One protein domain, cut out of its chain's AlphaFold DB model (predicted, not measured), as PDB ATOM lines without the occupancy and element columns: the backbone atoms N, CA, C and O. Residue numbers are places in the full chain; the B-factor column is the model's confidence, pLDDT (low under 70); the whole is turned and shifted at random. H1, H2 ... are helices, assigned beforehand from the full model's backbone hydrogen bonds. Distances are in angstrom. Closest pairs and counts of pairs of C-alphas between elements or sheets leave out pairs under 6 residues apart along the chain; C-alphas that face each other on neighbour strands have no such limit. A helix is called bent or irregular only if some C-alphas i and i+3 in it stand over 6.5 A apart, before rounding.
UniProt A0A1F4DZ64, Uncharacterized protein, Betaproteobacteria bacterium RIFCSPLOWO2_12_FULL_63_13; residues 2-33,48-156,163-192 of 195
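This is residues 2 to 33, 48 to 156 and 163 to 192 of the 195 residues of an uncharacterized protein of Betaproteobacteria bacterium RIFCSPLOWO2_12_FULL_63_13 (UniProt A0A1F4DZ64). Six helices run side by side along one axis in an up-and-down bundle, each running against the one before it in the chain: H1, H2, H4, H5 and H7 form a ring, and H6 packs outside it on H4 and H5. The short helix H3 turns across at one end of the bundle, where residues 75 to 80, of which 75 to 78 belong to H3, stick out. The printed part has 171 residues with seven named helices, H1 to H7 in order along the chain, and no named strand; its class is all helix. It is compact, with a radius of gyration of the C-alphas of 16.7 A, and elongated, spanning 57 by 32 by 28 A.

H1, residues 3 to 33, is the longest helix. It touches H7, residues 167 to 192, opposite ways at a shallow tilt of 8 degrees; the closest C-alphas, of Gly 31 and Lys 168, are 4.8 A apart. H1 also touches H2, residues 49 to 65, opposite ways at a shallow tilt of 3 degrees, closest at the C-alphas of Leu 18 and Gly 57, 6.5 A. H2 touches H4, residues 88 to 110, with the closest C-alphas, of Thr 60 and Val 95, 5.2 A apart. H4 forms a helical hairpin with H5, residues 119 to 131, closest at the C-alphas of Ala 103 and Leu 122, 5.7 A. H5 touches H7, the same way at a shallow tilt of 2 degrees, closest at the C-alphas of Ala 120 and Thr 177, 5.4 A. H6, residues 136 to 152, forms a helical hairpin with H5, closest at the C-alphas of Pro 126 and Thr 143, 5.5 A. H6 also touches H4, closest at the C-alphas of Gly 104 and Leu 149, 5.8 A. H1 and H6 are apart, and so are H4 and H7. H3, residues 68 to 78, is about perpendicular to H1, at 82 degrees, and touches residues 3 to 8 of H1 alone, closest at the C-alphas of Thr 7 and Gly 69, 5.8 A. Every O i to N i+4 pair is within hydrogen-bond range in H2, H4, H6 and H7, against 26 of 27 in H1, 4 of 7 in H3 and 6 of 9 in H5.

H1 is 45.7 A long and begins at C-alpha 3, (-7.795, -25.488, -37.786). H7 is 36.8 A long and ends at C-alpha 192, (1.132, -13.184, -33.911). H4 is 32.5 A long, H6 24.3 A, H2 23.7 A, H5 19.6 A and H3 13.2 A. H3 is irregular: C-alphas 73 and 76 are 7.3 A apart.

The C-alphas of Gly 80 and Glu 165, the two farthest apart, are separated by 58.0 A. Residues 34 to 47 and 157 to 162 are not printed; the C-alphas across these cuts are 13.8 A and 13.1 A apart. Of the links that are printed whole, none is long. The mean pLDDT of the printed part is 85.5, with residues 2 to 4, 79 to 80, 82, 155 to 156 and 163 to 165 under 70.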
ATOM      1  N   LEU A   2      -3.091 -25.086 -36.593       57.44
ATOM      2  CA  LEU A   2      -4.092 -26.139 -36.764       57.44
ATOM      3  C   LEU A   2      -5.503 -25.514 -36.822       57.44
ATOM      4  O   LEU A   2      -5.783 -24.594 -36.054       57.44
ATOM      5  N   PRO A   3      -6.427 -26.017 -37.659       60.47
ATOM      6  CA  PRO A   3      -7.795 -25.488 -37.786       60.47
ATOM      7  C   PRO A   3      -8.558 -25.360 -36.453       60.47
ATOM      8  O   PRO A   3      -9.456 -24.527 -36.317       60.47
ATOM      9  N   ARG A   4      -8.168 -26.168 -35.460       62.94
ATOM     10  CA  ARG A   4      -8.720 -26.183 -34.103       62.94
ATOM     11  C   ARG A   4      -8.394 -24.915 -33.307       62.94
ATOM     12  O   ARG A   4      -9.286 -24.376 -32.665       62.94
ATOM     13  N   THR A   5      -7.168 -24.389 -33.389       76.81
ATOM     14  CA  THR A   5      -6.748 -23.247 -32.552       76.81
ATOM     15  C   THR A   5      -7.461 -21.953 -32.932       76.81
ATOM     16  O   THR A   5      -7.773 -21.145 -32.063       76.81
ATOM     17  N   LEU A   6      -7.777 -21.768 -34.216       80.81
ATOM     18  CA  LEU A   6      -8.487 -20.579 -34.694       80.81
ATOM     19  C   LEU A   6      -9.973 -20.576 -34.314       80.81
ATOM     20  O   LEU A   6     -10.515 -19.520 -34.011       80.81
ATOM     21  N   THR A   7     -10.630 -21.740 -34.298       82.50
ATOM     22  CA  THR A   7     -12.044 -21.832 -33.882       82.50
ATOM     23  C   THR A   7     -12.195 -21.511 -32.396       82.50
ATOM     24  O   THR A   7     -13.067 -20.733 -32.019       82.50
ATOM     25  N   THR A   8     -11.293 -22.027 -31.554       82.69
ATOM     26  CA  THR A   8     -11.258 -21.697 -30.122       82.69
ATOM     27  C   THR A   8     -10.941 -20.222 -29.883       82.69
ATOM     28  O   THR A   8     -11.607 -19.582 -29.073       82.69
ATOM     29  N   ALA A   9      -9.969 -19.656 -30.612       85.75
ATOM     30  CA  ALA A   9      -9.657 -18.231 -30.527       85.75
ATOM     31  C   ALA A   9     -10.864 -17.361 -30.910       85.75
ATOM     32  O   ALA A   9     -11.116 -16.347 -30.262       85.75
ATOM     33  N   PHE A  10     -11.641 -17.772 -31.918       89.31
ATOM     34  CA  PHE A  10     -12.819 -17.019 -32.330       89.31
ATOM     35  C   PHE A  10     -13.966 -17.107 -31.319       89.31
ATOM     36  O   PHE A  10     -14.532 -16.080 -30.966       89.31
ATOM     37  N   LEU A  11     -14.236 -18.292 -30.762       89.19
ATOM     38  CA  LEU A  11     -15.181 -18.458 -29.647       89.19
ATOM     39  C   LEU A  11     -14.814 -17.582 -28.447       89.19
ATOM     40  O   LEU A  11     -15.670 -16.910 -27.875       89.19
ATOM     41  N   PHE A  12     -13.532 -17.563 -28.086       89.75
ATOM     42  CA  PHE A  12     -13.027 -16.733 -26.998       89.75
ATOM     43  C   PHE A  12     -13.183 -15.237 -27.299       89.75
ATOM     44  O   PHE A  12     -13.649 -14.480 -26.448       89.75
ATOM     45  N   THR A  13     -12.867 -14.824 -28.529       92.06
ATOM     46  CA  THR A  13     -13.069 -13.447 -29.006       92.06
ATOM     47  C   THR A  13     -14.539 -13.050 -28.907       92.06
ATOM     48  O   THR A  13     -14.843 -11.993 -28.360       92.06
ATOM     49  N   GLN A  14     -15.446 -13.917 -29.365       93.38
ATOM     50  CA  GLN A  14     -16.887 -13.677 -29.335       93.38
ATOM     51  C   GLN A  14     -17.407 -13.528 -27.909       93.38
ATOM     52  O   GLN A  14     -18.155 -12.602 -27.603       93.38
ATOM     53  N   PHE A  15     -16.968 -14.407 -27.010       91.94
ATOM     54  CA  PHE A  15     -17.332 -14.332 -25.603       91.94
ATOM     55  C   PHE A  15     -16.885 -13.009 -24.965       91.94
ATOM     56  O   PHE A  15     -17.683 -12.342 -24.305       91.94
ATOM     57  N   ILE A  16     -15.638 -12.584 -25.196       93.88
ATOM     58  CA  ILE A  16     -15.139 -11.310 -24.662       93.88
ATOM     59  C   ILE A  16     -15.884 -10.125 -25.278       93.88
ATOM     60  O   ILE A  16     -16.250  -9.202 -24.552       93.88
ATOM     61  N   LEU A  17     -16.140 -10.144 -26.587       94.00
ATOM     62  CA  LEU A  17     -16.879  -9.082 -27.262       94.00
ATOM     63  C   LEU A  17     -18.279  -8.911 -26.656       94.00
ATOM     64  O   LEU A  17     -18.669  -7.793 -26.318       94.00
ATOM     65  N   LEU A  18     -18.998 -10.015 -26.434       93.44
ATOM     66  CA  LEU A  18     -20.305 -10.006 -25.775       93.44
ATOM     67  C   LEU A  18     -20.224  -9.459 -24.347       93.44
ATOM     68  O   LEU A  18     -21.084  -8.675 -23.951       93.44
ATOM     69  N   MET A  19     -19.179  -9.808 -23.590       93.06
ATOM     70  CA  MET A  19     -18.951  -9.262 -22.249       93.06
ATOM     71  C   MET A  19     -18.705  -7.748 -22.282       93.06
ATOM     72  O   MET A  19     -19.311  -7.023 -21.491       93.06
ATOM     73  N   ILE A  20     -17.886  -7.248 -23.214       94.25
ATOM     74  CA  ILE A  20     -17.636  -5.808 -23.398       94.25
ATOM     75  C   ILE A  20     -18.945  -5.078 -23.710       94.25
ATOM     76  O   ILE A  20     -19.268  -4.075 -23.070       94.25
ATOM     77  N   VAL A  21     -19.726  -5.600 -24.661       93.38
ATOM     78  CA  VAL A  21     -21.019  -5.024 -25.045       93.38
ATOM     79  C   VAL A  21     -21.985  -5.024 -23.860       93.38
ATOM     80  O   VAL A  21     -22.607  -4.001 -23.571       93.38
ATOM     81  N   TYR A  22     -22.090  -6.139 -23.138       92.31
ATOM     82  CA  TYR A  22     -22.985  -6.273 -21.993       92.31
ATOM     83  C   TYR A  22     -22.627  -5.304 -20.860       92.31
ATOM     84  O   TYR A  22     -23.503  -4.605 -20.349       92.31
ATOM     85  N   VAL A  23     -21.340  -5.187 -20.511       91.94
ATOM     86  CA  VAL A  23     -20.851  -4.211 -19.522       91.94
ATOM     87  C   VAL A  23     -21.146  -2.779 -19.978       91.94
ATOM     88  O   VAL A  23     -21.628  -1.975 -19.178       91.94
ATOM     89  N   GLY A  24     -20.952  -2.473 -21.264       90.50
ATOM     90  CA  GLY A  24     -21.326  -1.185 -21.853       90.50
ATOM     91  C   GLY A  24     -22.810  -0.858 -21.666       90.50
ATOM     92  O   GLY A  24     -23.158   0.246 -21.248       90.50
ATOM     93  N   ILE A  25     -23.697  -1.833 -21.890       90.00
ATOM     94  CA  ILE A  25     -25.146  -1.675 -21.680       90.00
ATOM     95  C   ILE A  25     -25.479  -1.445 -20.203       90.00
ATOM     96  O   ILE A  25     -26.331  -0.610 -19.894       90.00
ATOM     97  N   LEU A  26     -24.832  -2.160 -19.278       89.62
ATOM     98  CA  LEU A  26     -25.050  -1.963 -17.841       89.62
ATOM     99  C   LEU A  26     -24.610  -0.567 -17.382       89.62
ATOM    100  O   LEU A  26     -25.335   0.087 -16.622       89.62
ATOM    101  N   ALA A  27     -23.465  -0.090 -17.870       88.00
ATOM    102  CA  ALA A  27     -22.983   1.260 -17.600       88.00
ATOM    103  C   ALA A  27     -23.968   2.317 -18.131       88.00
ATOM    104  O   ALA A  27     -24.375   3.208 -17.380       88.00
ATOM    105  N   LEU A  28     -24.450   2.154 -19.371       85.50
ATOM    106  CA  LEU A  28     -25.467   3.031 -19.964       85.50
ATOM    107  C   LEU A  28     -26.774   3.041 -19.168       85.50
ATOM    108  O   LEU A  28     -27.270   4.110 -18.821       85.50
ATOM    109  N   ARG A  29     -27.308   1.870 -18.799       84.88
ATOM    110  CA  ARG A  29     -28.529   1.752 -17.978       84.88
ATOM    111  C   ARG A  29     -28.406   2.490 -16.650       84.88
ATOM    112  O   ARG A  29     -29.355   3.124 -16.191       84.88
ATOM    113  N   THR A  30     -27.232   2.409 -16.030       81.00
ATOM    114  CA  THR A  30     -26.942   3.100 -14.768       81.00
ATOM    115  C   THR A  30     -26.887   4.617 -14.958       81.00
ATOM    116  O   THR A  30     -27.255   5.363 -14.047       81.00
ATOM    117  N   GLY A  31     -26.450   5.077 -16.134       75.62
ATOM    118  CA  GLY A  31     -26.479   6.478 -16.553       75.62
ATOM    119  C   GLY A  31     -27.887   7.005 -16.810       75.62
ATOM    120  O   GLY A  31     -28.229   8.077 -16.310       75.62
ATOM    121  N   GLU A  32     -28.721   6.239 -17.514       75.50
ATOM    122  CA  GLU A  32     -30.098   6.629 -17.836       75.50
ATOM    123  C   GLU A  32     -31.004   6.654 -16.594       75.50
ATOM    124  O   GLU A  32     -31.793   7.584 -16.433       75.50
ATOM    125  N   LYS A  33     -30.858   5.692 -15.666       71.19
ATOM    126  CA  LYS A  33     -31.655   5.638 -14.422       71.19
ATOM    127  C   LYS A  33     -31.463   6.881 -13.539       71.19
ATOM    128  O   LYS A  33     -32.389   7.297 -12.848       71.19
ATOM    129  N   ASN A  48     -34.682  -2.598 -23.174       80.81
ATOM    130  CA  ASN A  48     -34.820  -3.826 -23.964       80.81
ATOM    131  C   ASN A  48     -33.497  -4.298 -24.596       80.81
ATOM    132  O   ASN A  48     -33.486  -5.304 -25.297       80.81
ATOM    133  N   LEU A  49     -32.378  -3.611 -24.336       84.25
ATOM    134  CA  LEU A  49     -31.080  -3.965 -24.918       84.25
ATOM    135  C   LEU A  49     -30.451  -5.245 -24.344       84.25
ATOM    136  O   LEU A  49     -29.964  -6.042 -25.143       84.25
ATOM    137  N   PRO A  50     -30.467  -5.514 -23.020       86.31
ATOM    138  CA  PRO A  50     -29.885  -6.745 -22.484       86.31
ATOM    139  C   PRO A  50     -30.456  -8.045 -23.080       86.31
ATOM    140  O   PRO A  50     -29.654  -8.874 -23.508       86.31
ATOM    141  N   PRO A  51     -31.790  -8.256 -23.166       87.00
ATOM    142  CA  PRO A  51     -32.317  -9.481 -23.768       87.00
ATOM    143  C   PRO A  51     -32.028  -9.557 -25.271       87.00
ATOM    144  O   PRO A  51     -31.835 -10.649 -25.794       87.00
ATOM    145  N   LEU A  52     -31.942  -8.413 -25.959       87.81
ATOM    146  CA  LEU A  52     -31.581  -8.362 -27.372       87.81
ATOM    147  C   LEU A  52     -30.131  -8.808 -27.597       87.81
ATOM    148  O   LEU A  52     -29.886  -9.665 -28.441       87.81
ATOM    149  N   VAL A  53     -29.182  -8.286 -26.815       87.25
ATOM    150  CA  VAL A  53     -27.773  -8.707 -26.890       87.25
ATOM    151  C   VAL A  53     -27.600 -10.154 -26.475       87.25
ATOM    152  O   VAL A  53     -26.828 -10.865 -27.106       87.25
ATOM    153  N   LEU A  54     -28.345 -10.621 -25.472       88.38
ATOM    154  CA  LEU A  54     -28.337 -12.031 -25.108       88.38
ATOM    155  C   LEU A  54     -28.838 -12.903 -26.267       88.38
ATOM    156  O   LEU A  54     -28.192 -13.889 -26.597       88.38
ATOM    157  N   GLY A  55     -29.938 -12.522 -26.923       88.12
ATOM    158  CA  GLY A  55     -30.458 -13.225 -28.096       88.12
ATOM    159  C   GLY A  55     -29.446 -13.281 -29.243       88.12
ATOM    160  O   GLY A  55     -29.145 -14.363 -29.740       88.12
ATOM    161  N   PHE A  56     -28.853 -12.141 -29.612       88.38
ATOM    162  CA  PHE A  56     -27.795 -12.084 -30.630       88.38
ATOM    163  C   PHE A  56     -26.557 -12.900 -30.235       88.38
ATOM    164  O   PHE A  56     -26.006 -13.634 -31.055       88.38
ATOM    165  N   GLY A  57     -26.144 -12.816 -28.972       88.19
ATOM    166  CA  GLY A  57     -25.027 -13.578 -28.425       88.19
ATOM    167  C   GLY A  57     -25.266 -15.081 -28.482       88.19
ATOM    168  O   GLY A  57     -24.394 -15.827 -28.906       88.19
ATOM    169  N   LEU A  58     -26.469 -15.538 -28.138       90.56
ATOM    170  CA  LEU A  58     -26.836 -16.948 -28.239       90.56
ATOM    171  C   LEU A  58     -26.844 -17.431 -29.688       90.56
ATOM    172  O   LEU A  58     -26.325 -18.508 -29.957       90.56
ATOM    173  N   VAL A  59     -27.374 -16.639 -30.625       92.19
ATOM    174  CA  VAL A  59     -27.376 -17.001 -32.052       92.19
ATOM    175  C   VAL A  59     -25.949 -17.083 -32.602       92.19
ATOM    176  O   VAL A  59     -25.597 -18.069 -33.245       92.19
ATOM    177  N   THR A  60     -25.096 -16.100 -32.310       92.12
ATOM    178  CA  THR A  60     -23.697 -16.094 -32.772       92.12
ATOM    179  C   THR A  60     -22.871 -17.216 -32.142       92.12
ATOM    180  O   THR A  60     -22.151 -17.924 -32.847       92.12
ATOM    181  N   LEU A  61     -23.027 -17.465 -30.839       89.75
ATOM    182  CA  LEU A  61     -22.399 -18.603 -30.166       89.75
ATOM    183  C   LEU A  61     -22.915 -19.940 -30.708       89.75
ATOM    184  O   LEU A  61     -22.117 -20.858 -30.882       89.75
ATOM    185  N   ALA A  62     -24.207 -20.051 -31.029       87.81
ATOM    186  CA  ALA A  62     -24.770 -21.247 -31.646       87.81
ATOM    187  C   ALA A  62     -24.148 -21.503 -33.025       87.81
ATOM    188  O   ALA A  62     -23.705 -22.621 -33.282       87.81
ATOM    189  N   CYS A  63     -24.013 -20.485 -33.883       88.25
ATOM    190  CA  CYS A  63     -23.323 -20.626 -35.172       88.25
ATOM    191  C   CYS A  63     -21.898 -21.183 -35.015       88.25
ATOM    192  O   CYS A  63     -21.464 -22.008 -35.821       88.25
ATOM    193  N   LEU A  64     -21.177 -20.779 -33.963       86.62
ATOM    194  CA  LEU A  64     -19.838 -21.296 -33.668       86.62
ATOM    195  C   LEU A  64     -19.851 -22.704 -33.074       86.62
ATOM    196  O   LEU A  64     -19.020 -23.529 -33.461       86.62
ATOM    197  N   ALA A  65     -20.783 -22.995 -32.170       84.00
ATOM    198  CA  ALA A  65     -20.940 -24.313 -31.561       84.00
ATOM    199  C   ALA A  65     -21.331 -25.377 -32.601       84.00
ATOM    200  O   ALA A  65     -20.840 -26.500 -32.547       84.00
ATOM    201  N   PHE A  66     -22.139 -25.011 -33.597       84.19
ATOM    202  CA  PHE A  66     -22.502 -25.880 -34.721       84.19
ATOM    203  C   PHE A  66     -21.492 -25.837 -35.881       84.19
ATOM    204  O   PHE A  66     -21.763 -26.359 -36.963       84.19
ATOM    205  N   SER A  67     -20.311 -25.241 -35.693       86.19
ATOM    206  CA  SER A  67     -19.260 -25.261 -36.713       86.19
ATOM    207  C   SER A  67     -18.484 -26.582 -36.704       86.19
ATOM    208  O   SER A  67     -18.226 -27.177 -35.654       86.19
ATOM    209  N   GLN A  68     -18.011 -27.013 -37.877       81.25
ATOM    210  CA  GLN A  68     -17.147 -28.197 -38.013       81.25
ATOM    211  C   GLN A  68     -15.915 -28.148 -37.091       81.25
ATOM    212  O   GLN A  68     -15.473 -29.176 -36.578       81.25
ATOM    213  N   GLY A  69     -15.366 -26.952 -36.849       73.00
ATOM    214  CA  GLY A  69     -14.214 -26.760 -35.968       73.00
ATOM    215  C   GLY A  69     -14.510 -27.122 -34.512       73.00
ATOM    216  O   GLY A  69     -13.668 -27.741 -33.859       73.00
ATOM    217  N   PHE A  70     -15.710 -26.795 -34.026       77.00
ATOM    218  CA  PHE A  70     -16.143 -27.142 -32.676       77.00
ATOM    219  C   PHE A  70     -16.505 -28.624 -32.559       77.00
ATOM    220  O   PHE A  70     -16.078 -29.278 -31.610       77.00
ATOM    221  N   PHE A  71     -17.179 -29.195 -33.563       77.56
ATOM    222  CA  PHE A  71     -17.484 -30.629 -33.584       77.56
ATOM    223  C   PHE A  71     -16.238 -31.507 -33.470       77.56
ATOM    224  O   PHE A  71     -16.238 -32.513 -32.768       77.56
ATOM    225  N   LEU A  72     -15.129 -31.113 -34.098       74.25
ATOM    226  CA  LEU A  72     -13.865 -31.839 -33.968       74.25
ATOM    227  C   LEU A  72     -13.275 -31.810 -32.548       74.25
ATOM    228  O   LEU A  72     -12.486 -32.698 -32.228       74.25
ATOM    229  N   LEU A  73     -13.622 -30.813 -31.731       74.19
ATOM    230  CA  LEU A  73     -13.222 -30.719 -30.323       74.19
ATOM    231  C   LEU A  73     -14.155 -31.530 -29.416       74.19
ATOM    232  O   LEU A  73     -13.687 -32.142 -28.462       74.19
ATOM    233  N   SER A  74     -15.452 -31.563 -29.724       73.75
ATOM    234  CA  SER A  74     -16.476 -32.250 -28.927       73.75
ATOM    235  C   SER A  74     -16.695 -33.720 -29.308       73.75
ATOM    236  O   SER A  74     -17.361 -34.444 -28.571       73.75
ATOM    237  N   LYS A  75     -16.083 -34.205 -30.399       74.81
ATOM    238  CA  LYS A  75     -16.105 -35.618 -30.832       74.81
ATOM    239  C   LYS A  75     -15.848 -36.656 -29.722       74.81
ATOM    240  O   LYS A  75     -16.583 -37.640 -29.703       74.81
ATOM    241  N   PRO A  76     -14.878 -36.479 -28.800       76.75
ATOM    242  CA  PRO A  76     -14.651 -37.436 -27.710       76.75
ATOM    243  C   PRO A  76     -15.836 -37.566 -26.742       76.75
ATOM    244  O   PRO A  76     -15.981 -38.591 -26.090       76.75
ATOM    245  N   ILE A  77     -16.673 -36.530 -26.651       79.56
ATOM    246  CA  ILE A  77     -17.813 -36.443 -25.729       79.56
ATOM    247  C   ILE A  77     -19.108 -36.889 -26.425       79.56
ATOM    248  O   ILE A  77     -19.949 -37.532 -25.810       79.56
ATOM    249  N   LEU A  78     -19.263 -36.563 -27.714       75.81
ATOM    250  CA  LEU A  78     -20.484 -36.792 -28.502       75.81
ATOM    251  C   LEU A  78     -20.555 -38.164 -29.197       75.81
ATOM    252  O   LEU A  78     -21.478 -38.390 -29.975       75.81
ATOM    253  N   SER A  79     -19.572 -39.042 -28.963       67.06
ATOM    254  CA  SER A  79     -19.593 -40.474 -29.322       67.06
ATOM    255  C   SER A  79     -20.108 -40.828 -30.734       67.06
ATOM    256  O   SER A  79     -20.686 -41.891 -30.938       67.06
ATOM    257  N   GLY A  80     -19.851 -39.975 -31.734       68.44
ATOM    258  CA  GLY A  80     -20.169 -40.256 -33.142       68.44
ATOM    259  C   GLY A  80     -21.494 -39.693 -33.669       68.44
ATOM    260  O   GLY A  80     -21.882 -40.045 -34.776       68.44
ATOM    261  N   LEU A  81     -22.172 -38.800 -32.939       73.44
ATOM    262  CA  LEU A  81     -23.316 -38.048 -33.473       73.44
ATOM    263  C   LEU A  81     -22.903 -37.159 -34.662       73.44
ATOM    264  O   LEU A  81     -22.159 -36.188 -34.502       73.44
ATOM    265  N   GLU A  82     -23.417 -37.473 -35.854       68.88
ATOM    266  CA  GLU A  82     -23.282 -36.646 -37.057       68.88
ATOM    267  C   GLU A  82     -24.395 -35.596 -37.092       68.88
ATOM    268  O   GLU A  82     -25.502 -35.829 -37.574       68.88
ATOM    269  N   LEU A  83     -24.113 -34.423 -36.528       71.25
ATOM    270  CA  LEU A  83     -25.007 -33.272 -36.608       71.25
ATOM    271  C   LEU A  83     -24.676 -32.423 -37.848       71.25
ATOM    272  O   LEU A  83     -23.504 -32.337 -38.229       71.25
ATOM    273  N   PRO A  84     -25.676 -31.764 -38.468       76.38
ATOM    274  CA  PRO A  84     -25.430 -30.836 -39.564       76.38
ATOM    275  C   PRO A  84     -24.520 -29.706 -39.070       76.38
ATOM    276  O   PRO A  84     -24.893 -28.919 -38.201       76.38
ATOM    277  N   ALA A  85     -23.301 -29.663 -39.607       79.56
ATOM    278  CA  ALA A  85     -22.265 -28.737 -39.186       79.56
ATOM    279  C   ALA A  85     -22.017 -27.681 -40.264       79.56
ATOM    280  O   ALA A  85     -21.736 -28.009 -41.419       79.56
ATOM    281  N   LEU A  86     -22.051 -26.411 -39.867       82.62
ATOM    282  CA  LEU A  86     -21.656 -25.306 -40.732       82.62
ATOM    283  C   LEU A  86     -20.173 -25.429 -41.084       82.62
ATOM    284  O   LEU A  86     -19.333 -25.739 -40.226       82.62
ATOM    285  N   SER A  87     -19.845 -25.136 -42.345       86.88
ATOM    286  CA  SER A  87     -18.451 -24.961 -42.733       86.88
ATOM    287  C   SER A  87     -17.842 -23.867 -41.852       86.88
ATOM    288  O   SER A  87     -18.511 -22.900 -41.473       86.88
ATOM    289  N   ARG A  88     -16.570 -24.019 -41.477       84.50
ATOM    290  CA  ARG A  88     -15.899 -23.040 -40.609       84.50
ATOM    291  C   ARG A  88     -15.973 -21.633 -41.205       84.50
ATOM    292  O   ARG A  88     -16.243 -20.670 -40.497       84.50
ATOM    293  N   THR A  89     -15.748 -21.545 -42.508       87.06
ATOM    294  CA  THR A  89     -15.762 -20.309 -43.281       87.06
ATOM    295  C   THR A  89     -17.154 -19.668 -43.216       87.06
ATOM    296  O   THR A  89     -17.255 -18.465 -42.994       87.06
ATOM    297  N   ASP A  90     -18.237 -20.431 -43.337       89.69
ATOM    298  CA  ASP A  90     -19.596 -19.869 -43.305       89.69
ATOM    299  C   ASP A  90     -20.040 -19.493 -41.892       89.69
ATOM    300  O   ASP A  90     -20.659 -18.448 -41.707       89.69
ATOM    301  N   ALA A  91     -19.656 -20.279 -40.882       90.25
ATOM    302  CA  ALA A  91     -19.893 -19.934 -39.483       90.25
ATOM    303  C   ALA A  91     -19.215 -18.605 -39.115       90.25
ATOM    304  O   ALA A  91     -19.822 -17.761 -38.460       90.25
ATOM    305  N   PHE A  92     -17.979 -18.392 -39.577       91.38
ATOM    306  CA  PHE A  92     -17.242 -17.158 -39.306       91.38
ATOM    307  C   PHE A  92     -17.895 -15.959 -39.990       91.38
ATOM    308  O   PHE A  92     -18.111 -14.930 -39.353       91.38
ATOM    309  N   LEU A  93     -18.282 -16.123 -41.257       92.75
ATOM    310  CA  LEU A  93     -19.014 -15.107 -42.008       92.75
ATOM    311  C   LEU A  93     -20.323 -14.720 -41.315       92.75
ATOM    312  O   LEU A  93     -20.580 -13.535 -41.114       92.75
ATOM    313  N   ALA A  94     -21.129 -15.710 -40.931       92.69
ATOM    314  CA  ALA A  94     -22.411 -15.485 -40.277       92.69
ATOM    315  C   ALA A  94     -22.246 -14.705 -38.968       92.69
ATOM    316  O   ALA A  94     -22.961 -13.732 -38.748       92.69
ATOM    317  N   VAL A  95     -21.275 -15.085 -38.133       94.31
ATOM    318  CA  VAL A  95     -21.008 -14.418 -36.851       94.31
ATOM    319  C   VAL A  95     -20.580 -12.974 -37.065       94.31
ATOM    320  O   VAL A  95     -21.219 -12.083 -36.519       94.31
ATOM    321  N   PHE A  96     -19.602 -12.716 -37.939       94.50
ATOM    322  CA  PHE A  96     -19.169 -11.345 -38.224       94.50
ATOM    323  C   PHE A  96     -20.301 -10.469 -38.763       94.50
ATOM    324  O   PHE A  96     -20.454  -9.328 -38.333       94.50
ATOM    325  N   VAL A  97     -21.115 -10.983 -39.686       94.69
ATOM    326  CA  VAL A  97     -22.259 -10.233 -40.226       94.69
ATOM    327  C   VAL A  97     -23.290  -9.945 -39.132       94.69
ATOM    328  O   VAL A  97     -23.776  -8.817 -39.039       94.69
ATOM    329  N   LEU A  98     -23.597 -10.929 -38.282       94.25
ATOM    330  CA  LEU A  98     -24.519 -10.769 -37.158       94.25
ATOM    331  C   LEU A  98     -23.995  -9.776 -36.117       94.25
ATOM    332  O   LEU A  98     -24.770  -8.950 -35.642       94.25
ATOM    333  N   ASP A  99     -22.703  -9.809 -35.798       94.56
ATOM    334  CA  ASP A  99     -22.090  -8.879 -34.851       94.56
ATOM    335  C   ASP A  99     -22.076  -7.454 -35.396       94.56
ATOM    336  O   ASP A  99     -22.372  -6.513 -34.661       94.56
ATOM    337  N   ILE A 100     -21.787  -7.274 -36.689       94.75
ATOM    338  CA  ILE A 100     -21.812  -5.957 -37.335       94.75
ATOM    339  C   ILE A 100     -23.241  -5.406 -37.336       94.75
ATOM    340  O   ILE A 100     -23.459  -4.249 -36.972       94.75
ATOM    341  N   ALA A 101     -24.228  -6.235 -37.686       93.69
ATOM    342  CA  ALA A 101     -25.636  -5.858 -37.634       93.69
ATOM    343  C   ALA A 101     -26.088  -5.534 -36.199       93.69
ATOM    344  O   ALA A 101     -26.758  -4.525 -35.978       93.69
ATOM    345  N   GLY A 102     -25.679  -6.342 -35.218       92.38
ATOM    346  CA  GLY A 102     -25.963  -6.136 -33.800       92.38
ATOM    347  C   GLY A 102     -25.338  -4.849 -33.261       92.38
ATOM    348  O   GLY A 102     -26.024  -4.059 -32.612       92.38
ATOM    349  N   ALA A 103     -24.074  -4.579 -33.588       92.56
ATOM    350  CA  ALA A 103     -23.386  -3.338 -33.245       92.56
ATOM    351  C   ALA A 103     -24.059  -2.119 -33.895       92.56
ATOM    352  O   ALA A 103     -24.282  -1.109 -33.227       92.56
ATOM    353  N   GLY A 104     -24.460  -2.227 -35.167       91.00
ATOM    354  CA  GLY A 104     -25.229  -1.195 -35.863       91.00
ATOM    355  C   GLY A 104     -26.588  -0.928 -35.211       91.00
ATOM    356  O   GLY A 104     -26.958   0.226 -35.014       91.00
ATOM    357  N   LEU A 105     -27.309  -1.976 -34.809       90.25
ATOM    358  CA  LEU A 105     -28.590  -1.855 -34.112       90.25
ATOM    359  C   LEU A 105     -28.427  -1.221 -32.724       90.25
ATOM    360  O   LEU A 105     -29.194  -0.330 -32.358       90.25
ATOM    361  N   LEU A 106     -27.404  -1.624 -31.967       88.94
ATOM    362  CA  LEU A 106     -27.063  -1.001 -30.690       88.94
ATOM    363  C   LEU A 106     -26.752   0.482 -30.868       88.94
ATOM    364  O   LEU A 106     -27.271   1.312 -30.121       88.94
ATOM    365  N   MET A 107     -25.968   0.823 -31.888       88.00
ATOM    366  CA  MET A 107     -25.657   2.201 -32.251       88.00
ATOM    367  C   MET A 107     -26.920   2.992 -32.603       88.00
ATOM    368  O   MET A 107     -27.107   4.095 -32.093       88.00
ATOM    369  N   ALA A 108     -27.834   2.414 -33.381       85.44
ATOM    370  CA  ALA A 108     -29.106   3.040 -33.736       85.44
ATOM    371  C   ALA A 108     -29.985   3.349 -32.509       85.44
ATOM    372  O   ALA A 108     -30.606   4.410 -32.441       85.44
ATOM    373  N   ILE A 109     -30.028   2.440 -31.529       83.31
ATOM    374  CA  ILE A 109     -30.875   2.578 -30.333       83.31
ATOM    375  C   ILE A 109     -30.275   3.566 -29.320       83.31
ATOM    376  O   ILE A 109     -31.019   4.283 -28.655       83.31
ATOM    377  N   THR A 110     -28.947   3.631 -29.209       78.88
ATOM    378  CA  THR A 110     -28.241   4.323 -28.106       78.88
ATOM    379  C   THR A 110     -27.813   5.756 -28.413       78.88
ATOM    380  O   THR A 110     -27.137   6.367 -27.597       78.88
ATOM    381  N   GLY A 111     -28.218   6.314 -29.557       70.31
ATOM    382  CA  GLY A 111     -27.956   7.724 -29.892       70.31
ATOM    383  C   GLY A 111     -27.293   7.962 -31.249       70.31
ATOM    384  O   GLY A 111     -27.001   9.102 -31.590       70.31
ATOM    385  N   GLY A 112     -27.090   6.919 -32.057       75.00
ATOM    386  CA  GLY A 112     -26.440   7.022 -33.365       75.00
ATOM    387  C   GLY A 112     -24.913   7.042 -33.272       75.00
ATOM    388  O   GLY A 112     -24.330   6.842 -32.207       75.00
ATOM    389  N   SER A 113     -24.238   7.264 -34.399       72.38
ATOM    390  CA  SER A 113     -22.787   7.039 -34.510       72.38
ATOM    391  C   SER A 113     -21.908   8.001 -33.704       72.38
ATOM    392  O   SER A 113     -20.754   7.678 -33.444       72.38
ATOM    393  N   LYS A 114     -22.414   9.191 -33.353       70.94
ATOM    394  CA  LYS A 114     -21.648  10.218 -32.619       70.94
ATOM    395  C   LYS A 114     -21.701  10.039 -31.105       70.94
ATOM    396  O   LYS A 114     -20.738  10.372 -30.428       70.94
ATOM    397  N   GLU A 115     -22.821   9.539 -30.592       74.31
ATOM    398  CA  GLU A 115     -23.061   9.431 -29.150       74.31
ATOM    399  C   GLU A 115     -22.956   7.981 -28.661       74.31
ATOM    400  O   GLU A 115     -22.675   7.746 -27.492       74.31
ATOM    401  N   SER A 116     -23.113   6.982 -29.533       83.56
ATOM    402  CA  SER A 116     -23.110   5.590 -29.093       83.56
ATOM    403  C   SER A 116     -21.715   5.091 -28.685       83.56
ATOM    404  O   SER A 116     -20.785   5.134 -29.498       83.56
ATOM    405  N   PRO A 117     -21.571   4.468 -27.499       85.75
ATOM    406  CA  PRO A 117     -20.332   3.792 -27.117       85.75
ATOM    407  C   PRO A 117     -20.043   2.552 -27.978       85.75
ATOM    408  O   PRO A 117     -18.913   2.075 -28.020       85.75
ATOM    409  N   PHE A 118     -21.041   2.031 -28.701       90.69
ATOM    410  CA  PHE A 118     -20.914   0.824 -29.520       90.69
ATOM    411  C   PHE A 118     -20.333   1.085 -30.914       90.69
ATOM    412  O   PHE A 118     -20.042   0.131 -31.634       90.69
ATOM    413  N   ALA A 119     -20.074   2.344 -31.282       90.56
ATOM    414  CA  ALA A 119     -19.329   2.658 -32.501       90.56
ATOM    415  C   ALA A 119     -17.940   1.985 -32.499       90.56
ATOM    416  O   ALA A 119     -17.510   1.450 -33.518       90.56
ATOM    417  N   ALA A 120     -17.276   1.915 -31.338       91.69
ATOM    418  CA  ALA A 120     -15.993   1.226 -31.190       91.69
ATOM    419  C   ALA A 120     -16.073  -0.272 -31.544       91.69
ATOM    420  O   ALA A 120     -15.155  -0.808 -32.165       91.69
ATOM    421  N   VAL A 121     -17.188  -0.939 -31.222       93.56
ATOM    422  CA  VAL A 121     -17.431  -2.352 -31.570       93.56
ATOM    423  C   VAL A 121     -17.495  -2.517 -33.087       93.56
ATOM    424  O   VAL A 121     -16.856  -3.409 -33.643       93.56
ATOM    425  N   LEU A 122     -18.196  -1.608 -33.769       92.62
ATOM    426  CA  LEU A 122     -18.348  -1.619 -35.223       92.62
ATOM    427  C   LEU A 122     -17.001  -1.506 -35.955       92.62
ATOM    428  O   LEU A 122     -16.790  -2.182 -36.958       92.62
ATOM    429  N   PHE A 123     -16.072  -0.702 -35.431       91.06
ATOM    430  CA  PHE A 123     -14.709  -0.579 -35.970       91.06
ATOM    431  C   PHE A 123     -13.793  -1.744 -35.583       91.06
ATOM    432  O   PHE A 123     -12.837  -2.053 -36.294       91.06
ATOM    433  N   THR A 124     -14.092  -2.410 -34.471       93.81
ATOM    434  CA  THR A 124     -13.306  -3.539 -33.971       93.81
ATOM    435  C   THR A 124     -13.510  -4.792 -34.813       93.81
ATOM    436  O   THR A 124     -12.559  -5.533 -35.053       93.81
ATOM    437  N   LEU A 125     -14.722  -5.014 -35.321       94.00
ATOM    438  CA  LEU A 125     -15.071  -6.222 -36.070       94.00
ATOM    439  C   LEU A 125     -14.240  -6.411 -37.359       94.00
ATOM    440  O   LEU A 125     -13.643  -7.481 -37.511       94.00
ATOM    441  N   PRO A 126     -14.080  -5.410 -38.249       93.44
ATOM    442  CA  PRO A 126     -13.177  -5.541 -39.391       93.44
ATOM    443  C   PRO A 126     -11.727  -5.836 -38.987       93.44
ATOM    444  O   PRO A 126     -11.092  -6.703 -39.587       93.44
ATOM    445  N   ALA A 127     -11.210  -5.185 -37.939       92.75
ATOM    446  CA  ALA A 127      -9.850  -5.427 -37.458       92.75
ATOM    447  C   ALA A 127      -9.665  -6.867 -36.941       92.75
ATOM    448  O   ALA A 127      -8.677  -7.526 -37.271       92.75
ATOM    449  N   LEU A 128     -10.641  -7.394 -36.195       92.06
ATOM    450  CA  LEU A 128     -10.625  -8.778 -35.713       92.06
ATOM    451  C   LEU A 128     -10.616  -9.793 -36.859       92.06
ATOM    452  O   LEU A 128      -9.950 -10.822 -36.745       92.06
ATOM    453  N   SER A 129     -11.292  -9.505 -37.976       92.44
ATOM    454  CA  SER A 129     -11.294 -10.403 -39.139       92.44
ATOM    455  C   SER A 129      -9.894 -10.618 -39.728       92.44
ATOM    456  O   SER A 129      -9.556 -11.736 -40.120       92.44
ATOM    457  N   ILE A 130      -9.039  -9.585 -39.698       90.81
ATOM    458  CA  ILE A 130      -7.638  -9.686 -40.133       90.81
ATOM    459  C   ILE A 130      -6.873 -10.631 -39.202       90.81
ATOM    460  O   ILE A 130      -6.221 -11.568 -39.666       90.81
ATOM    461  N   PHE A 131      -6.972 -10.427 -37.885       89.00
ATOM    462  CA  PHE A 131      -6.237 -11.247 -36.916       89.00
ATOM    463  C   PHE A 131      -6.692 -12.707 -36.906       89.00
ATOM    464  O   PHE A 131      -5.876 -13.616 -36.746       89.00
ATOM    465  N   LEU A 132      -7.974 -12.955 -37.159       87.56
ATOM    466  CA  LEU A 132      -8.533 -14.303 -37.271       87.56
ATOM    467  C   LEU A 132      -8.242 -14.977 -38.622       87.56
ATOM    468  O   LEU A 132      -8.658 -16.120 -38.836       87.56
ATOM    469  N   ARG A 133      -7.445 -14.323 -39.479       87.31
ATOM    470  CA  ARG A 133      -6.968 -14.811 -40.780       87.31
ATOM    471  C   ARG A 133      -8.106 -15.115 -41.757       87.31
ATOM    472  O   ARG A 133      -8.035 -16.087 -42.509       87.31
ATOM    473  N   GLU A 134      -9.154 -14.297 -41.741       89.12
ATOM    474  CA  GLU A 134     -10.200 -14.347 -42.761       89.12
ATOM    475  C   GLU A 134      -9.670 -13.871 -44.123       89.12
ATOM    476  O   GLU A 134      -8.687 -13.137 -44.219       89.12
ATOM    477  N   SER A 135     -10.330 -14.294 -45.205       91.12
ATOM    478  CA  SER A 135      -9.935 -13.887 -46.559       91.12
ATOM    479  C   SER A 135     -10.048 -12.361 -46.756       91.12
ATOM    480  O   SER A 135     -11.017 -11.772 -46.260       91.12
ATOM    481  N   PRO A 136      -9.167 -11.722 -47.552       91.25
ATOM    482  CA  PRO A 136      -9.209 -10.275 -47.797       91.25
ATOM    483  C   PRO A 136     -10.558  -9.772 -48.326       91.25
ATOM    484  O   PRO A 136     -11.034  -8.717 -47.917       91.25
ATOM    485  N   THR A 137     -11.228 -10.552 -49.180       92.44
ATOM    486  CA  THR A 137     -12.557 -10.210 -49.713       92.44
ATOM    487  C   THR A 137     -13.580  -9.995 -48.602       92.44
ATOM    488  O   THR A 137     -14.356  -9.044 -48.637       92.44
ATOM    489  N   ARG A 138     -13.551 -10.844 -47.571       92.75
ATOM    490  CA  ARG A 138     -14.461 -10.748 -46.426       92.75
ATOM    491  C   ARG A 138     -14.153  -9.543 -45.554       92.75
ATOM    492  O   ARG A 138     -15.081  -8.854 -45.153       92.75
ATOM    493  N   PHE A 139     -12.874  -9.232 -45.346       93.81
ATOM    494  CA  PHE A 139     -12.471  -7.997 -44.674       93.81
ATOM    495  C   PHE A 139     -13.081  -6.752 -45.343       93.81
ATOM    496  O   PHE A 139     -13.644  -5.898 -44.654       93.81
ATOM    497  N   PHE A 140     -13.040  -6.662 -46.678       94.62
ATOM    498  CA  PHE A 140     -13.656  -5.542 -47.398       94.62
ATOM    499  C   PHE A 140     -15.182  -5.522 -47.262       94.62
ATOM    500  O   PHE A 140     -15.750  -4.447 -47.088       94.62
ATOM    501  N   ILE A 141     -15.841  -6.685 -47.271       94.38
ATOM    502  CA  ILE A 141     -17.291  -6.790 -47.034       94.38
ATOM    503  C   ILE A 141     -17.646  -6.280 -45.631       94.38
ATOM    504  O   ILE A 141     -18.527  -5.434 -45.493       94.38
ATOM    505  N   TYR A 142     -16.941  -6.746 -44.596       95.31
ATOM    506  CA  TYR A 142     -17.161  -6.325 -43.210       95.31
ATOM    507  C   TYR A 142     -16.928  -4.829 -43.026       95.31
ATOM    508  O   TYR A 142     -17.739  -4.143 -42.407       95.31
ATOM    509  N   THR A 143     -15.847  -4.311 -43.609       95.06
ATOM    510  CA  THR A 143     -15.521  -2.881 -43.575       95.06
ATOM    511  C   THR A 143     -16.590  -2.058 -44.286       95.06
ATOM    512  O   THR A 143     -17.068  -1.071 -43.732       95.06
ATOM    513  N   GLY A 144     -17.015  -2.475 -45.480       95.50
ATOM    514  CA  GLY A 144     -18.079  -1.807 -46.227       95.50
ATOM    515  C   GLY A 144     -19.392  -1.777 -45.446       95.50
ATOM    516  O   GLY A 144     -20.010  -0.720 -45.333       95.50
ATOM    517  N   LEU A 145     -19.780  -2.899 -44.832       95.38
ATOM    518  CA  LEU A 145     -20.985  -2.981 -44.006       95.38
ATOM    519  C   LEU A 145     -20.897  -2.060 -42.779       95.38
ATOM    520  O   LEU A 145     -21.839  -1.320 -42.501       95.38
ATOM    521  N   ALA A 146     -19.755  -2.050 -42.087       93.88
ATOM    522  CA  ALA A 146     -19.497  -1.147 -40.970       93.88
ATOM    523  C   ALA A 146     -19.604   0.329 -41.390       93.88
ATOM    524  O   ALA A 146     -20.274   1.109 -40.716       93.88
ATOM    525  N   VAL A 147     -19.012   0.712 -42.526       93.94
ATOM    526  CA  VAL A 147     -19.091   2.081 -43.065       93.94
ATOM    527  C   VAL A 147     -20.531   2.454 -43.414       93.94
ATOM    528  O   VAL A 147     -20.988   3.527 -43.026       93.94
ATOM    529  N   VAL A 148     -21.271   1.576 -44.096       93.88
ATOM    530  CA  VAL A 148     -22.679   1.824 -44.443       93.88
ATOM    531  C   VAL A 148     -23.518   2.045 -43.186       93.88
ATOM    532  O   VAL A 148     -24.266   3.016 -43.127       93.88
ATOM    533  N   LEU A 149     -23.372   1.200 -42.161       92.06
ATOM    534  CA  LEU A 149     -24.105   1.361 -40.901       92.06
ATOM    535  C   LEU A 149     -23.694   2.639 -40.163       92.06
ATOM    536  O   LEU A 149     -24.558   3.344 -39.642       92.06
ATOM    537  N   LEU A 150     -22.402   2.976 -40.155       89.25
ATOM    538  CA  LEU A 150     -21.907   4.225 -39.581       89.25
ATOM    539  C   LEU A 150     -22.590   5.433 -40.233       89.25
ATOM    540  O   LEU A 150     -23.133   6.277 -39.526       89.25
ATOM    541  N   LEU A 151     -22.601   5.490 -41.566       89.75
ATOM    542  CA  LEU A 151     -23.213   6.577 -42.332       89.75
ATOM    543  C   LEU A 151     -24.739   6.612 -42.166       89.75
ATOM    544  O   LEU A 151     -25.322   7.683 -42.015       89.75
ATOM    545  N   LEU A 152     -25.399   5.454 -42.141       88.50
ATOM    546  CA  LEU A 152     -26.857   5.368 -42.024       88.50
ATOM    547  C   LEU A 152     -27.361   5.890 -40.668       88.50
ATOM    548  O   LEU A 152     -28.425   6.512 -40.597       88.50
ATOM    549  N   PHE A 153     -26.583   5.696 -39.601       85.06
ATOM    550  CA  PHE A 153     -26.926   6.142 -38.248       85.06
ATOM    551  C   PHE A 153     -26.205   7.430 -37.809       85.06
ATOM    552  O   PHE A 153     -26.202   7.749 -36.619       85.06
ATOM    553  N   GLN A 154     -25.673   8.225 -38.745       78.69
ATOM    554  CA  GLN A 154     -25.108   9.565 -38.490       78.69
ATOM    555  C   GLN A 154     -26.158  10.660 -38.212       78.69
ATOM    556  O   GLN A 154     -25.854  11.853 -38.295       78.69
ATOM    557  N   ARG A 155     -27.409  10.305 -37.894       61.12
ATOM    558  CA  ARG A 155     -28.492  11.292 -37.790       61.12
ATOM    559  C   ARG A 155     -28.216  12.324 -36.684       61.12
ATOM    560  O   ARG A 155     -27.918  11.927 -35.557       61.12
ATOM    561  N   PRO A 156     -28.367  13.632 -36.967       53.94
ATOM    562  CA  PRO A 156     -28.317  14.668 -35.947       53.94
ATOM    563  C   PRO A 156     -29.563  14.535 -35.071       53.94
ATOM    564  O   PRO A 156     -30.664  14.908 -35.469       53.94
ATOM    565  N   THR A 163     -26.982  14.145 -23.029       54.44
ATOM    566  CA  THR A 163     -26.112  12.956 -23.100       54.44
ATOM    567  C   THR A 163     -24.628  13.278 -22.893       54.44
ATOM    568  O   THR A 163     -23.908  12.478 -22.294       54.44
ATOM    569  N   VAL A 164     -24.167  14.447 -23.358       55.75
ATOM    570  CA  VAL A 164     -22.748  14.862 -23.318       55.75
ATOM    571  C   VAL A 164     -22.276  15.208 -21.901       55.75
ATOM    572  O   VAL A 164     -21.122  14.958 -21.567       55.75
ATOM    573  N   GLU A 165     -23.161  15.702 -21.032       60.19
ATOM    574  CA  GLU A 165     -22.810  16.058 -19.647       60.19
ATOM    575  C   GLU A 165     -22.942  14.896 -18.648       60.19
ATOM    576  O   GLU A 165     -22.660  15.064 -17.462       60.19
ATOM    577  N   ASN A 166     -23.354  13.696 -19.080       70.81
ATOM    578  CA  ASN A 166     -23.526  12.573 -18.161       70.81
ATOM    579  C   ASN A 166     -22.203  11.796 -17.968       70.81
ATOM    580  O   ASN A 166     -21.804  11.036 -18.860       70.81
ATOM    581  N   PRO A 167     -21.552  11.871 -16.788       76.94
ATOM    582  CA  PRO A 167     -20.278  11.190 -16.545       76.94
ATOM    583  C   PRO A 167     -20.394   9.665 -16.675       76.94
ATOM    584  O   PRO A 167     -19.430   8.996 -17.039       76.94
ATOM    585  N   LYS A 168     -21.581   9.092 -16.435       79.19
ATOM    586  CA  LYS A 168     -21.821   7.648 -16.578       79.19
ATOM    587  C   LYS A 168     -21.930   7.215 -18.039       79.19
ATOM    588  O   LYS A 168     -21.549   6.097 -18.371       79.19
ATOM    589  N   HIS A 169     -22.422   8.095 -18.908       78.94
ATOM    590  CA  HIS A 169     -22.446   7.849 -20.348       78.94
ATOM    591  C   HIS A 169     -21.025   7.890 -20.924       78.94
ATOM    592  O   HIS A 169     -20.619   6.989 -21.658       78.94
ATOM    593  N   MET A 170     -20.225   8.868 -20.485       83.88
ATOM    594  CA  MET A 170     -18.796   8.930 -20.799       83.88
ATOM    595  C   MET A 170     -18.044   7.687 -20.301       83.88
ATOM    596  O   MET A 170     -17.222   7.135 -21.029       83.88
ATOM    597  N   LEU A 171     -18.370   7.189 -19.106       85.88
ATOM    598  CA  LEU A 171     -17.804   5.947 -18.577       85.88
ATOM    599  C   LEU A 171     -18.159   4.731 -19.446       85.88
ATOM    600  O   LEU A 171     -17.285   3.913 -19.719       85.88
ATOM    601  N   ALA A 172     -19.399   4.616 -19.934       86.56
ATOM    602  CA  ALA A 172     -19.771   3.543 -20.859       86.56
ATOM    603  C   ALA A 172     -18.963   3.609 -22.166       86.56
ATOM    604  O   ALA A 172     -18.463   2.586 -22.635       86.56
ATOM    605  N   PHE A 173     -18.777   4.812 -22.715       88.31
ATOM    606  CA  PHE A 173     -17.938   5.043 -23.893       88.31
ATOM    607  C   PHE A 173     -16.486   4.623 -23.662       88.31
ATOM    608  O   PHE A 173     -15.920   3.887 -24.472       88.31
ATOM    609  N   GLN A 174     -15.901   5.031 -22.536       89.62
ATOM    610  CA  GLN A 174     -14.535   4.668 -22.166       89.62
ATOM    611  C   GLN A 174     -14.382   3.158 -21.970       89.62
ATOM    612  O   GLN A 174     -13.450   2.576 -22.516       89.62
ATOM    613  N   LEU A 175     -15.306   2.508 -21.254       92.69
ATOM    614  CA  LEU A 175     -15.255   1.066 -21.006       92.69
ATOM    615  C   LEU A 175     -15.359   0.250 -22.293       92.69
ATOM    616  O   LEU A 175     -14.563  -0.666 -22.493       92.69
ATOM    617  N   VAL A 176     -16.312   0.574 -23.171       93.12
ATOM    618  CA  VAL A 176     -16.491  -0.168 -24.427       93.12
ATOM    619  C   VAL A 176     -15.299   0.052 -25.351       93.12
ATOM    620  O   VAL A 176     -14.773  -0.914 -25.901       93.12
ATOM    621  N   THR A 177     -14.824   1.293 -25.480       92.81
ATOM    622  CA  THR A 177     -13.673   1.622 -26.333       92.81
ATOM    623  C   THR A 177     -12.396   0.960 -25.829       92.81
ATOM    624  O   THR A 177     -11.690   0.321 -26.609       92.81
ATOM    625  N   LEU A 178     -12.113   1.058 -24.526       94.94
ATOM    626  CA  LEU A 178     -10.940   0.433 -23.922       94.94
ATOM    627  C   LEU A 178     -11.025  -1.089 -24.018       94.94
ATOM    628  O   LEU A 178     -10.059  -1.719 -24.428       94.94
ATOM    629  N   GLY A 179     -12.189  -1.676 -23.727       94.69
ATOM    630  CA  GLY A 179     -12.418  -3.113 -23.863       94.69
ATOM    631  C   GLY A 179     -12.177  -3.601 -25.291       94.69
ATOM    632  O   GLY A 179     -11.479  -4.592 -25.490       94.69
ATOM    633  N   CYS A 180     -12.686  -2.875 -26.287       94.81
ATOM    634  CA  CYS A 180     -12.446  -3.161 -27.700       94.81
ATOM    635  C   CYS A 180     -10.957  -3.069 -28.064       94.81
ATOM    636  O   CYS A 180     -10.421  -3.976 -28.697       94.81
ATOM    637  N   LEU A 181     -10.269  -2.015 -27.621       94.00
ATOM    638  CA  LEU A 181      -8.835  -1.841 -27.849       94.00
ATOM    639  C   LEU A 181      -8.022  -2.976 -27.209       94.00
ATOM    640  O   LEU A 181      -7.146  -3.551 -27.853       94.00
ATOM    641  N   THR A 182      -8.332  -3.331 -25.960       94.38
ATOM    642  CA  THR A 182      -7.707  -4.453 -25.251       94.38
ATOM    643  C   THR A 182      -7.970  -5.766 -25.976       94.38
ATOM    644  O   THR A 182      -7.040  -6.548 -26.148       94.38
ATOM    645  N   LEU A 183      -9.195  -6.002 -26.450       93.38
ATOM    646  CA  LEU A 183      -9.536  -7.201 -27.210       93.38
ATOM    647  C   LEU A 183      -8.703  -7.302 -28.494       93.38
ATOM    648  O   LEU A 183      -8.074  -8.331 -28.731       93.38
ATOM    649  N   ILE A 184      -8.639  -6.230 -29.284       92.75
ATOM    650  CA  ILE A 184      -7.808  -6.152 -30.495       92.75
ATOM    651  C   ILE A 184      -6.343  -6.440 -30.157       92.75
ATOM    652  O   ILE A 184      -5.712  -7.249 -30.833       92.75
ATOM    653  N   ALA A 185      -5.800  -5.817 -29.109       91.56
ATOM    654  CA  ALA A 185      -4.409  -6.003 -28.705       91.56
ATOM    655  C   ALA A 185      -4.114  -7.447 -28.268       91.56
ATOM    656  O   ALA A 185      -3.125  -8.031 -28.708       91.56
ATOM    657  N   VAL A 186      -4.984  -8.045 -27.447       90.31
ATOM    658  CA  VAL A 186      -4.839  -9.426 -26.961       90.31
ATOM    659  C   VAL A 186      -4.932 -10.420 -28.114       90.31
ATOM    660  O   VAL A 186      -4.083 -11.302 -28.228       90.31
ATOM    661  N   ILE A 187      -5.922 -10.272 -28.997       89.88
ATOM    662  CA  ILE A 187      -6.090 -11.163 -30.148       89.88
ATOM    663  C   ILE A 187      -4.958 -10.968 -31.157       89.88
ATOM    664  O   ILE A 187      -4.408 -11.953 -31.646       89.88
ATOM    665  N   GLY A 188      -4.539  -9.732 -31.423       86.50
ATOM    666  CA  GLY A 188      -3.381  -9.439 -32.269       86.50
ATOM    667  C   GLY A 188      -2.092 -10.061 -31.723       86.50
ATOM    668  O   GLY A 188      -1.350 -10.705 -32.464       86.50
ATOM    669  N   TYR A 189      -1.854  -9.956 -30.413       87.75
ATOM    670  CA  TYR A 189      -0.715 -10.598 -29.757       87.75
ATOM    671  C   TYR A 189      -0.791 -12.128 -29.842       87.75
ATOM    672  O   TYR A 189       0.166 -12.768 -30.279       87.75
ATOM    673  N   ALA A 190      -1.936 -12.725 -29.496       84.44
ATOM    674  CA  ALA A 190      -2.127 -14.175 -29.511       84.44
ATOM    675  C   ALA A 190      -1.999 -14.779 -30.920       84.44
ATOM    676  O   ALA A 190      -1.452 -15.867 -31.095       84.44
ATOM    677  N   THR A 191      -2.482 -14.070 -31.942       80.00
ATOM    678  CA  THR A 191      -2.442 -14.532 -33.339       80.00
ATOM    679  C   THR A 191      -1.066 -14.367 -33.979       80.00
ATOM    680  O   THR A 191      -0.702 -15.202 -34.815       80.00
ATOM    681  N   ARG A 192      -0.285 -13.361 -33.551       78.19
ATOM    682  CA  ARG A 192       1.132 -13.184 -33.911       78.19
ATOM    683  C   ARG A 192       2.046 -14.183 -33.204       78.19
ATOM    684  O   ARG A 192       2.955 -14.706 -33.824       78.19
TER     685      ARG A 192